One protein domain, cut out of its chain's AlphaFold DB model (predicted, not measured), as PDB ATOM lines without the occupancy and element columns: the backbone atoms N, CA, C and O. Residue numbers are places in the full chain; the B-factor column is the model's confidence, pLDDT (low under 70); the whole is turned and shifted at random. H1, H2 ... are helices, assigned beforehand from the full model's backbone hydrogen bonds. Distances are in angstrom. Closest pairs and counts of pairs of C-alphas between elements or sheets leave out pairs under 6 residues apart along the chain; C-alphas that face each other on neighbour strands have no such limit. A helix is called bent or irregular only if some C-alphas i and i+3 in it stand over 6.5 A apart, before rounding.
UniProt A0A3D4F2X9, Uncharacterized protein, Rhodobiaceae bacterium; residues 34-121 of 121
ATOM      1  N   ASP A  34      -9.981  56.670  31.916       96.56
ATOM      2  CA  ASP A  34     -10.360  55.454  32.651       96.56
ATOM      3  C   ASP A  34     -10.315  54.190  31.773       96.56
ATOM      4  O   ASP A  34      -9.854  53.137  32.216       96.56
ATOM      5  N   ASP A  35     -10.731  54.292  30.507       97.88
ATOM      6  CA  ASP A  35     -10.736  53.189  29.538       97.88
ATOM      7  C   ASP A  35      -9.332  52.785  29.052       97.88
ATOM      8  O   ASP A  35      -9.166  51.712  28.470       97.88
ATOM      9  N   LYS A  36      -8.311  53.604  29.331       97.94
ATOM     10  CA  LYS A  36      -6.902  53.364  28.981       97.94
ATOM     11  C   LYS A  36      -6.025  52.947  30.150       97.94
ATOM     12  O   LYS A  36      -4.886  52.527  29.924       97.94
ATOM     13  N   LEU A  37      -6.538  53.009  31.377       96.50
ATOM     14  CA  LEU A  37      -5.752  52.759  32.584       96.50
ATOM     15  C   LEU A  37      -5.095  51.373  32.574       96.50
ATOM     16  O   LEU A  37      -3.880  51.264  32.719       96.50
ATOM     17  N   MET A  38      -5.886  50.314  32.381       98.06
ATOM     18  CA  MET A  38      -5.379  48.939  32.474       98.06
ATOM     19  C   MET A  38      -4.468  48.556  31.308       98.06
ATOM     20  O   MET A  38      -3.474  47.866  31.523       98.06
ATOM     21  N   GLU A  39      -4.785  49.017  30.098       98.25
ATOM     22  CA  GLU A  39      -3.958  48.812  28.901       98.25
ATOM     23  C   GLU A  39      -2.554  49.393  29.126       98.25
ATOM     24  O   GLU A  39      -1.558  48.673  29.073       98.25
ATOM     25  N   THR A  40      -2.491  50.670  29.503       97.94
ATOM     26  CA  THR A  40      -1.229  51.400  29.675       97.94
ATOM     27  C   THR A  40      -0.429  50.897  30.881       97.94
ATOM     28  O   THR A  40       0.783  50.710  30.800       97.94
ATOM     29  N   ALA A  41      -1.095  50.615  32.009       97.50
ATOM     30  CA  ALA A  41      -0.427  50.066  33.189       97.50
ATOM     31  C   ALA A  41       0.206  48.694  32.905       97.50
ATOM     32  O   ALA A  41       1.307  48.409  33.385       97.50
ATOM     33  N   THR A  42      -0.467  47.860  32.107       98.12
ATOM     34  CA  THR A  42       0.061  46.556  31.688       98.12
ATOM     35  C   THR A  42       1.257  46.730  30.760       98.12
ATOM     36  O   THR A  42       2.282  46.093  30.991       98.12
ATOM     37  N   GLU A  43       1.191  47.650  29.793       98.06
ATOM     38  CA  GLU A  43       2.330  47.968  28.922       98.06
ATOM     39  C   GLU A  43       3.565  48.388  29.739       98.06
ATOM     40  O   GLU A  43       4.677  47.907  29.507       98.06
ATOM     41  N   TYR A  44       3.392  49.251  30.743       97.19
ATOM     42  CA  TYR A  44       4.490  49.654  31.623       97.19
ATOM     43  C   TYR A  44       5.047  48.485  32.436       97.19
ATOM     44  O   TYR A  44       6.268  48.349  32.549       97.19
ATOM     45  N   ALA A  45       4.182  47.620  32.967       95.94
ATOM     46  CA  ALA A  45       4.609  46.427  33.687       95.94
ATOM     47  C   ALA A  45       5.409  45.474  32.784       95.94
ATOM     48  O   ALA A  45       6.463  44.989  33.196       95.94
ATOM     49  N   GLU A  46       4.963  45.254  31.546       95.69
ATOM     50  CA  GLU A  46       5.666  44.430  30.559       95.69
ATOM     51  C   GLU A  46       7.025  45.026  30.193       95.69
ATOM     52  O   GLU A  46       8.034  44.321  30.211       95.69
ATOM     53  N   ARG A  47       7.091  46.340  29.955       94.81
ATOM     54  CA  ARG A  47       8.351  47.045  29.668       94.81
ATOM     55  C   ARG A  47       9.356  46.925  30.811       94.81
ATOM     56  O   ARG A  47      10.538  46.712  30.556       94.81
ATOM     57  N   LEU A  48       8.903  47.048  32.058       94.62
ATOM     58  CA  LEU A  48       9.757  46.859  33.234       94.62
ATOM     59  C   LEU A  48      10.194  45.397  33.384       94.62
ATOM     60  O   LEU A  48      11.355  45.140  33.694       94.62
ATOM     61  N   ALA A  49       9.292  44.448  33.131       92.44
ATOM     62  CA  ALA A  49       9.573  43.015  33.196       92.44
ATOM     63  C   ALA A  49      10.459  42.503  32.043       92.44
ATOM     64  O   ALA A  49      10.963  41.380  32.117       92.44
ATOM     65  N   ASP A  50      10.583  43.267  30.959       92.19
ATOM     66  CA  ASP A  50      11.510  43.034  29.845       92.19
ATOM     67  C   ASP A  50      12.876  43.712  30.065       92.19
ATOM     68  O   ASP A  50      13.824  43.436  29.327       92.19
ATOM     69  N   GLY A  51      12.986  44.613  31.046       92.88
ATOM     70  CA  GLY A  51      14.225  45.292  31.414       92.88
ATOM     71  C   GLY A  51      15.128  44.460  32.332       92.88
ATOM     72  O   GLY A  51      14.778  43.368  32.766       92.88
ATOM     73  N   ALA A  52      16.298  45.013  32.664       94.62
ATOM     74  CA  ALA A  52      17.177  44.481  33.708       94.62
ATOM     75  C   ALA A  52      16.598  44.823  35.094       94.62
ATOM     76  O   ALA A  52      16.871  45.900  35.633       94.62
ATOM     77  N   ILE A  53      15.753  43.955  35.660       93.00
ATOM     78  CA  ILE A  53      14.972  44.224  36.882       93.00
ATOM     79  C   ILE A  53      15.891  44.510  38.073       93.00
ATOM     80  O   ILE A  53      15.585  45.378  38.896       93.00
ATOM     81  N   THR A  54      17.010  43.798  38.188       92.44
ATOM     82  CA  THR A  54      18.004  44.019  39.251       92.44
ATOM     83  C   THR A  54      18.612  45.417  39.164       92.44
ATOM     84  O   THR A  54      18.633  46.132  40.168       92.44
ATOM     85  N   GLY A  55      18.987  45.851  37.959       93.56
ATOM     86  CA  GLY A  55      19.470  47.205  37.686       93.56
ATOM     87  C   GLY A  55      18.407  48.273  37.939       93.56
ATOM     88  O   GLY A  55      18.679  49.261  38.613       93.56
ATOM     89  N   ILE A  56      17.163  48.052  37.501       95.19
ATOM     90  CA  ILE A  56      16.035  48.965  37.765       95.19
ATOM     91  C   ILE A  56      15.834  49.155  39.275       95.19
ATOM     92  O   ILE A  56      15.707  50.283  39.753       95.19
ATOM     93  N   LYS A  57      15.845  48.064  40.050       94.81
ATOM     94  CA  LYS A  57      15.740  48.119  41.516       94.81
ATOM     95  C   LYS A  57      16.917  48.855  42.149       94.81
ATOM     96  O   LYS A  57      16.710  49.598  43.107       94.81
ATOM     97  N   ALA A  58      18.131  48.652  41.640       95.38
ATOM     98  CA  ALA A  58      19.313  49.363  42.110       95.38
ATOM     99  C   ALA A  58      19.197  50.871  41.868       95.38
ATOM    100  O   ALA A  58      19.451  51.643  42.788       95.38
ATOM    101  N   SER A  59      18.709  51.291  40.698       96.00
ATOM    102  CA  SER A  59      18.455  52.705  40.400       96.00
ATOM    103  C   SER A  59      17.428  53.322  41.350       96.00
ATOM    104  O   SER A  59      17.655  54.406  41.874       96.00
ATOM    105  N   VAL A  60      16.319  52.624  41.634       96.38
ATOM    106  CA  VAL A  60      15.324  53.099  42.618       96.38
ATOM    107  C   VAL A  60      15.965  53.275  43.996       96.38
ATOM    108  O   VAL A  60      15.817  54.328  44.609       96.38
ATOM    109  N   ARG A  61      16.749  52.290  44.453       96.88
ATOM    110  CA  ARG A  61      17.464  52.380  45.736       96.88
ATOM    111  C   ARG A  61      18.472  53.528  45.761       96.88
ATOM    112  O   ARG A  61      18.560  54.208  46.776       96.88
ATOM    113  N   ALA A  62      19.196  53.760  44.668       97.06
ATOM    114  CA  ALA A  62      20.139  54.868  44.559       97.06
ATOM    115  C   ALA A  62      19.438  56.223  44.711       97.06
ATOM    116  O   ALA A  62      19.925  57.077  45.449       97.06
ATOM    117  N   HIS A  63      18.269  56.396  44.084       96.12
ATOM    118  CA  HIS A  63      17.461  57.605  44.243       96.12
ATOM    119  C   HIS A  63      16.954  57.778  45.678       96.12
ATOM    120  O   HIS A  63      16.985  58.888  46.208       96.12
ATOM    121  N   ASP A  64      16.504  56.700  46.322       95.75
ATOM    122  CA  ASP A  64      16.044  56.753  47.711       95.75
ATOM    123  C   ASP A  64      17.183  57.156  48.658       95.75
ATOM    124  O   ASP A  64      16.996  58.032  49.505       95.75
ATOM    125  N   GLN A  65      18.375  56.578  48.478       96.00
ATOM    126  CA  GLN A  65      19.561  56.909  49.270       96.00
ATOM    127  C   GLN A  65      20.013  58.357  49.064       96.00
ATOM    128  O   GLN A  65      20.325  59.030  50.044       96.00
ATOM    129  N   ALA A  66      19.961  58.878  47.834       96.31
ATOM    130  CA  ALA A  66      20.356  60.253  47.520       96.31
ATOM    131  C   ALA A  66      19.575  61.310  48.321       96.31
ATOM    132  O   ALA A  66      20.078  62.405  48.559       96.31
ATOM    133  N   ASN A  67      18.360  60.988  48.779       94.31
ATOM    134  CA  ASN A  67      17.569  61.881  49.629       94.31
ATOM    135  C   ASN A  67      18.045  61.928  51.092       94.31
ATOM    136  O   ASN A  67      17.591  62.787  51.849       94.31
ATOM    137  N   LEU A  68      18.902  60.993  51.511       95.25
ATOM    138  CA  LEU A  68      19.288  60.769  52.907       95.25
ATOM    139  C   LEU A  68      20.774  61.029  53.187       95.25
ATOM    140  O   LEU A  68      21.151  61.117  54.354       95.25
ATOM    141  N   GLN A  69      21.609  61.154  52.153       96.19
ATOM    142  CA  GLN A  69      23.062  61.282  52.296       96.19
ATOM    143  C   GLN A  69      23.647  62.516  51.598       96.19
ATOM    144  O   GLN A  69      22.965  63.220  50.854       96.19
ATOM    145  N   SER A  70      24.919  62.815  51.883       98.19
ATOM    146  CA  SER A  70      25.654  63.884  51.202       98.19
ATOM    147  C   SER A  70      25.979  63.500  49.757       98.19
ATOM    148  O   SER A  70      25.975  62.323  49.398       98.19
ATOM    149  N   LEU A  71      26.315  64.500  48.936       98.06
ATOM    150  CA  LEU A  71      26.734  64.270  47.552       98.06
ATOM    151  C   LEU A  71      27.937  63.318  47.468       98.06
ATOM    152  O   LEU A  71      27.896  62.376  46.689       98.06
ATOM    153  N   ASP A  72      28.967  63.525  48.292       98.38
ATOM    154  CA  ASP A  72      30.170  62.681  48.277       98.38
ATOM    155  C   ASP A  72      29.841  61.217  48.608       98.38
ATOM    156  O   ASP A  72      30.264  60.309  47.896       98.38
ATOM    157  N   ALA A  73      29.005  60.985  49.627       98.19
ATOM    158  CA  ALA A  73      28.575  59.639  50.005       98.19
ATOM    159  C   ALA A  73      27.718  58.974  48.911       98.19
ATOM    160  O   ALA A  73      27.869  57.782  48.644       98.19
ATOM    161  N   GLN A  74      26.860  59.744  48.232       98.12
ATOM    162  CA  GLN A  74      26.090  59.249  47.090       98.12
ATOM    163  C   GLN A  74      26.998  58.861  45.917       98.12
ATOM    164  O   GLN A  74      26.768  57.824  45.300       98.12
ATOM    165  N   LEU A  75      28.027  59.656  45.614       98.25
ATOM    166  CA  LEU A  75      28.974  59.347  44.538       98.25
ATOM    167  C   LEU A  75      29.780  58.076  44.841       98.25
ATOM    168  O   LEU A  75      29.974  57.253  43.946       98.25
ATOM    169  N   ASP A  76      30.200  57.884  46.093       98.19
ATOM    170  CA  ASP A  76      30.845  56.642  46.533       98.19
ATOM    171  C   ASP A  76      29.901  55.438  46.397       98.19
ATOM    172  O   ASP A  76      30.285  54.409  45.836       98.19
ATOM    173  N   TYR A  77      28.645  55.580  46.835       97.69
ATOM    174  CA  TYR A  77      27.619  54.546  46.690       97.69
ATOM    175  C   TYR A  77      27.376  54.175  45.220       97.69
ATOM    176  O   TYR A  77      27.350  52.994  44.868       97.69
ATOM    177  N   GLU A  78      27.213  55.169  44.346       96.94
ATOM    178  CA  GLU A  78      26.983  54.943  42.918       96.94
ATOM    179  C   GLU A  78      28.184  54.283  42.244       96.94
ATOM    180  O   GLU A  78      27.983  53.361  41.455       96.94
ATOM    181  N   ARG A  79      29.418  54.685  42.581       97.31
ATOM    182  CA  ARG A  79      30.642  54.031  42.092       97.31
ATOM    183  C   ARG A  79      30.641  52.545  42.440       97.31
ATOM    184  O   ARG A  79      30.859  51.711  41.560       97.31
ATOM    185  N   ASP A  80      30.402  52.214  43.705       97.06
ATOM    186  CA  ASP A  80      30.474  50.833  44.186       97.06
ATOM    187  C   ASP A  80      29.362  49.974  43.567       97.06
ATOM    188  O   ASP A  80      29.596  48.832  43.163       97.06
ATOM    189  N   MET A  81      28.162  50.542  43.407       96.56
ATOM    190  CA  MET A  81      27.056  49.865  42.730       96.56
ATOM    191  C   MET A  81      27.299  49.683  41.241       96.56
ATOM    192  O   MET A  81      27.092  48.581  40.735       96.56
ATOM    193  N   GLN A  82      27.790  50.698  40.536       95.31
ATOM    194  CA  GLN A  82      28.159  50.556  39.129       95.31
ATOM    195  C   GLN A  82      29.219  49.469  38.948       95.31
ATOM    196  O   GLN A  82      29.054  48.616  38.082       95.31
ATOM    197  N   HIS A  83      30.254  49.441  39.793       96.19
ATOM    198  CA  HIS A  83      31.274  48.398  39.740       96.19
ATOM    199  C   HIS A  83      30.666  47.000  39.920       96.19
ATOM    200  O   HIS A  83      30.876  46.132  39.077       96.19
ATOM    201  N   HIS A  84      29.831  46.810  40.946       94.81
ATOM    202  CA  HIS A  84      29.147  45.541  41.190       94.81
ATOM    203  C   HIS A  84      28.257  45.097  40.018       94.81
ATOM    204  O   HIS A  84      28.266  43.919  39.657       94.81
ATOM    205  N   PHE A  85      27.477  46.017  39.437       94.19
ATOM    206  CA  PHE A  85      26.523  45.701  38.370       94.19
ATOM    207  C   PHE A  85      27.180  45.505  37.000       94.19
ATOM    208  O   PHE A  85      26.670  44.713  36.208       94.19
ATOM    209  N   CYS A  86      28.313  46.157  36.727       93.94
ATOM    210  CA  CYS A  86      29.087  45.949  35.499       93.94
ATOM    211  C   CYS A  86      29.639  44.519  35.378       93.94
ATOM    212  O   CYS A  86      29.792  44.020  34.265       93.94
ATOM    213  N   ASP A  87      29.876  43.838  36.499       92.81
ATOM    214  CA  ASP A  87      30.376  42.459  36.509       92.81
ATOM    215  C   ASP A  87      29.252  41.403  36.444       92.81
ATOM    216  O   ASP A  87      29.517  40.199  36.464       92.81
ATOM    217  N   GLN A  88      27.982  41.818  36.343       93.38
ATOM    218  CA  GLN A  88      26.847  40.892  36.323       93.38
ATOM    219  C   GLN A  88      26.566  40.327  34.920       93.38
ATOM    220  O   GLN A  88      26.680  41.045  33.919       93.38
ATOM    221  N   PRO A  89      26.074  39.074  34.812       94.69
ATOM    222  CA  PRO A  89      25.678  38.467  33.536       94.69
ATOM    223  C   PRO A  89      24.697  39.318  32.714       94.69
ATOM    224  O   PRO A  89      24.761  39.352  31.485       94.69
ATOM    225  N   VAL A  90      23.802  40.034  33.399       95.00
ATOM    226  CA  VAL A  90      22.796  40.921  32.797       95.00
ATOM    227  C   VAL A  90      23.442  42.085  32.050       95.00
ATOM    228  O   VAL A  90      23.000  42.440  30.957       95.00
ATOM    229  N   PHE A  91      24.516  42.653  32.603       95.25
ATOM    230  CA  PHE A  91      25.272  43.716  31.948       95.25
ATOM    231  C   PHE A  91      25.953  43.197  30.679       95.25
ATOM    232  O   PHE A  91      25.817  43.803  29.615       95.25
ATOM    233  N   ALA A  92      26.607  42.034  30.763       95.88
ATOM    234  CA  ALA A  92      27.244  41.400  29.611       95.88
ATOM    235  C   ALA A  92      26.240  41.118  28.477       95.88
ATOM    236  O   ALA A  92      26.538  41.373  27.309       95.88
ATOM    237  N   GLU A  93      25.032  40.650  28.806       97.00
ATOM    238  CA  GLU A  93      23.954  40.477  27.828       97.00
ATOM    239  C   GLU A  93      23.515  41.807  27.205       97.00
ATOM    240  O   GLU A  93      23.348  41.879  25.988       97.00
ATOM    241  N   GLY A  94      23.375  42.865  28.006       96.44
ATOM    242  CA  GLY A  94      23.022  44.196  27.508       96.44
ATOM    243  C   GLY A  94      24.048  44.735  26.510       96.44
ATOM    244  O   GLY A  94      23.680  45.174  25.418       96.44
ATOM    245  N   VAL A  95      25.337  44.636  26.848       97.25
ATOM    246  CA  VAL A  95      26.443  45.042  25.966       97.25
ATOM    247  C   VAL A  95      26.450  44.210  24.684       97.25
ATOM    248  O   VAL A  95      26.531  44.764  23.586       97.25
ATOM    249  N   ARG A  96      26.320  42.885  24.800       98.06
ATOM    250  CA  ARG A  96      26.287  41.978  23.649       98.06
ATOM    251  C   ARG A  96      25.117  42.289  22.718       98.06
ATOM    252  O   ARG A  96      25.329  42.472  21.524       98.06
ATOM    253  N   ALA A  97      23.904  42.398  23.254       97.94
ATOM    254  CA  ALA A  97      22.706  42.693  22.475       97.94
ATOM    255  C   ALA A  97      22.801  44.044  21.751       97.94
ATOM    256  O   ALA A  97      22.387  44.150  20.595       97.94
ATOM    257  N   PHE A  98      23.399  45.051  22.399       97.94
ATOM    258  CA  PHE A  98      23.668  46.351  21.789       97.94
ATOM    259  C   PHE A  98      24.629  46.242  20.596       97.94
ATOM    260  O   PHE A  98      24.314  46.733  19.511       97.94
ATOM    261  N   ILE A  99      25.766  45.557  20.767       98.44
ATOM    262  CA  ILE A  99      26.750  45.327  19.692       98.44
ATOM    263  C   ILE A  99      26.115  44.555  18.525       98.44
ATOM    264  O   ILE A  99      26.321  44.896  17.360       98.44
ATOM    265  N   GLU A 100      25.303  43.545  18.838       98.19
ATOM    266  CA  GLU A 100      24.608  42.685  17.874       98.19
ATOM    267  C   GLU A 100      23.346  43.330  17.269       98.19
ATOM    268  O   GLU A 100      22.736  42.749  16.371       98.19
ATOM    269  N   LYS A 101      22.952  44.530  17.723       97.56
ATOM    270  CA  LYS A 101      21.746  45.261  17.285       97.56
ATOM    271  C   LYS A 101      20.455  44.446  17.409       97.56
ATOM    272  O   LYS A 101      19.578  44.515  16.545       97.56
ATOM    273  N   ARG A 102      20.319  43.688  18.493       97.88
ATOM    274  CA  ARG A 102      19.112  42.919  18.822       97.88
ATOM    275  C   ARG A 102      18.527  43.362  20.159       97.88
ATOM    276  O   ARG A 102      19.185  44.034  20.948       97.88
ATOM    277  N   LYS A 103      17.287  42.952  20.434       95.88
ATOM    278  CA  LYS A 103      16.695  43.124  21.765       95.88
ATOM    279  C   LYS A 103      17.466  42.244  22.775       95.88
ATOM    280  O   LYS A 103      17.730  41.079  22.452       95.88
ATOM    281  N   PRO A 104      17.854  42.773  23.949       96.81
ATOM    282  CA  PRO A 104      18.461  41.970  25.007       96.81
ATOM    283  C   PRO A 104      17.443  41.006  25.626       96.81
ATOM    284  O   PRO A 104      16.269  41.351  25.766       96.81
ATOM    285  N   ASP A 105      17.899  39.820  26.028       96.00
ATOM    286  CA  ASP A 105      17.101  38.849  26.786       96.00
ATOM    287  C   ASP A 105      17.448  38.908  28.281       96.00
ATOM    288  O   ASP A 105      18.053  38.000  28.857       96.00
ATOM    289  N   PHE A 106      17.088  40.022  28.923       96.06
ATOM    290  CA  PHE A 106      17.366  40.221  30.347       96.06
ATOM    291  C   PHE A 106      16.603  39.238  31.235       96.06
ATOM    292  O   PHE A 106      17.155  38.734  32.211       96.06
ATOM    293  N   ARG A 107      15.356  38.915  30.875       92.69
ATOM    294  CA  ARG A 107      14.482  38.049  31.673       92.69
ATOM    295  C   ARG A 107      15.069  36.655  31.865       92.69
ATOM    296  O   ARG A 107      15.090  36.155  32.995       92.69
ATOM    297  N   THR A 108      15.540  36.023  30.792       94.50
ATOM    298  CA  THR A 108      16.133  34.682  30.882       94.50
ATOM    299  C   THR A 108      17.428  34.712  31.689       94.50
ATOM    300  O   THR A 108      17.625  33.862  32.561       94.50
ATOM    301  N   VAL A 109      18.286  35.711  31.450       95.06
ATOM    302  CA  VAL A 109      19.582  35.846  32.134       95.06
ATOM    303  C   VAL A 109      19.402  36.073  33.637       95.06
ATOM    304  O   VAL A 109      20.022  35.370  34.435       95.06
ATOM    305  N   GLU A 110      18.510  36.976  34.046       91.00
ATOM    306  CA  GLU A 110      18.238  37.246  35.465       91.00
ATOM    307  C   GLU A 110      17.598  36.055  36.176       91.00
ATOM    308  O   GLU A 110      17.970  35.729  37.303       91.00
ATOM    309  N   THR A 111      16.656  35.367  35.528       91.00
ATOM    310  CA  THR A 111      16.013  34.185  36.121       91.00
ATOM    311  C   THR A 111      17.036  33.078  36.377       91.00
ATOM    312  O   THR A 111      17.007  32.438  37.432       91.00
ATOM    313  N   ALA A 112      17.964  32.871  35.437       91.69
ATOM    314  CA  ALA A 112      19.058  31.922  35.596       91.69
ATOM    315  C   ALA A 112      20.000  32.325  36.738       91.69
ATOM    316  O   ALA A 112      20.345  31.478  37.563       91.69
ATOM    317  N   GLN A 113      20.357  33.610  36.831       88.31
ATOM    318  CA  GLN A 113      21.200  34.133  37.905       88.31
ATOM    319  C   GLN A 113      20.563  33.929  39.290       88.31
ATOM    320  O   GLN A 113      21.183  33.332  40.166       88.31
ATOM    321  N   ILE A 114      19.303  34.334  39.473       86.69
ATOM    322  CA  ILE A 114      18.581  34.196  40.751       86.69
ATOM    323  C   ILE A 114      18.477  32.727  41.170       86.69
ATOM    324  O   ILE A 114      18.569  32.398  42.354       86.69
ATOM    325  N   LYS A 115      18.257  31.824  40.209       89.12
ATOM    326  CA  LYS A 115      18.209  30.388  40.489       89.12
ATOM    327  C   LYS A 115      19.573  29.865  40.947       89.12
ATOM    328  O   LYS A 115      19.625  29.161  41.950       89.12
ATOM    329  N   ALA A 116      20.651  30.247  40.263       87.81
ATOM    330  CA  ALA A 116      22.011  29.854  40.627       87.81
ATOM    331  C   ALA A 116      22.412  30.354  42.026       87.81
ATOM    332  O   ALA A 116      23.035  29.609  42.777       87.81
ATOM    333  N   GLU A 117      22.019  31.575  42.402       86.50
ATOM    334  CA  GLU A 117      22.262  32.135  43.741       86.50
ATOM    335  C   GLU A 117      21.517  31.361  44.842       86.50
ATOM    336  O   GLU A 117      22.056  31.156  45.926       86.50
ATOM    337  N   ARG A 118      20.297  30.883  44.567       85.88
ATOM    338  CA  ARG A 118      19.498  30.086  45.519       85.88
ATOM    339  C   ARG A 118      20.006  28.663  45.724       85.88
ATOM    340  O   ARG A 118      19.704  28.075  46.751       85.88
ATOM    341  N   GLU A 119      20.706  28.095  44.749       82.94
ATOM    342  CA  GLU A 119      21.267  26.737  44.833       82.94
ATOM    343  C   GLU A 119      22.628  26.706  45.555       82.94
ATOM    344  O   GLU A 119      23.102  25.634  45.924       82.94
ATOM    345  N   GLN A 120      23.253  27.870  45.761       72.81
ATOM    346  CA  GLN A 120      24.554  28.023  46.423       72.81
ATOM    347  C   GLN A 120      24.460  28.406  47.912       72.81
ATOM    348  O   GLN A 120      25.496  28.475  48.574       72.81
ATOM    349  N   GLY A 121      23.254  28.665  48.433       61.06
ATOM    350  CA  GLY A 121      22.990  29.014  49.837       61.06
ATOM    351  C   GLY A 121      22.226  27.924  50.572       61.06
ATOM    352  O   GLY A 121      22.532  27.720  51.766       61.06
TER     353      GLY A 121
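AT A GLANCE: This is residues 34 to 121 of the 121 residues of an uncharacterized protein of Rhodobiaceae bacterium (UniProt A0A3D4F2X9). Two helical hairpins make a rough T: H2 with H3 stands about perpendicular to the staggered pair H4 with H5, its end with the start of H2 and the end of H3 at the middle of that pair, near where H4 and H5 begin, and H1 reaches away from this junction as an arm, its residues 34 to 47 sticking out. The far part of H5 and the tail, residues 115 to 121, also stick out. The printed part has 88 residues with five named helices, H1 to H5 in chain order, and no named strand; the class is all helix. It is loose, with a radius of gyration of the C-alphas of 16.0 A and spans of 44 by 37 by 33 A.

HOW THE PARTS SIT: Begin at H3, residues 71 to 86, with H1, residues 34 to 49, one of the two longest helices; the two are apart. H3 touches H2, residues 53 to 66, in a hairpin at a shallow tilt of 10 degrees, opposite ways; the closest C-alphas, of Ala 66 and Gln 74, are 5.8 A apart. H4, residues 89 to 99, is close to H3 but not clearly touching, about perpendicular at 79 degrees; Phe 85 and Phe 91 have the closest C-alphas, at 6.8 A. H4 touches H5, residues 106 to 119, in the second hairpin at 20 degrees, opposite ways; the C-alphas of Val 90 and Phe 106 are closest, at 6.0 A. H1 and H2 meet only through their link. Every O i to N i+4 pair is within hydrogen-bond range in H2, H3, H4 and H5; in H1, 10 of 12 are.

IN THESE COORDINATES: Find C-alpha 34 at (-10.360, 55.454, 32.651); from there H1 runs 23.5 A to C-alpha 49, irregular where C-alphas 35 and 38 are 7.4 A apart. H2 runs 20.0 A, H3 22.1 A and H4 15.5 A. H5 runs 20.2 A to C-alpha 119 at (21.267, 26.737, 44.833).

THE WHOLE: Look at Asp 35 and Gln 120 for the two C-alphas farthest apart, 46.5 A. The printed part has no cut and no long link. Mean pLDDT of the printed part is 94.6; residue 121 is under 70.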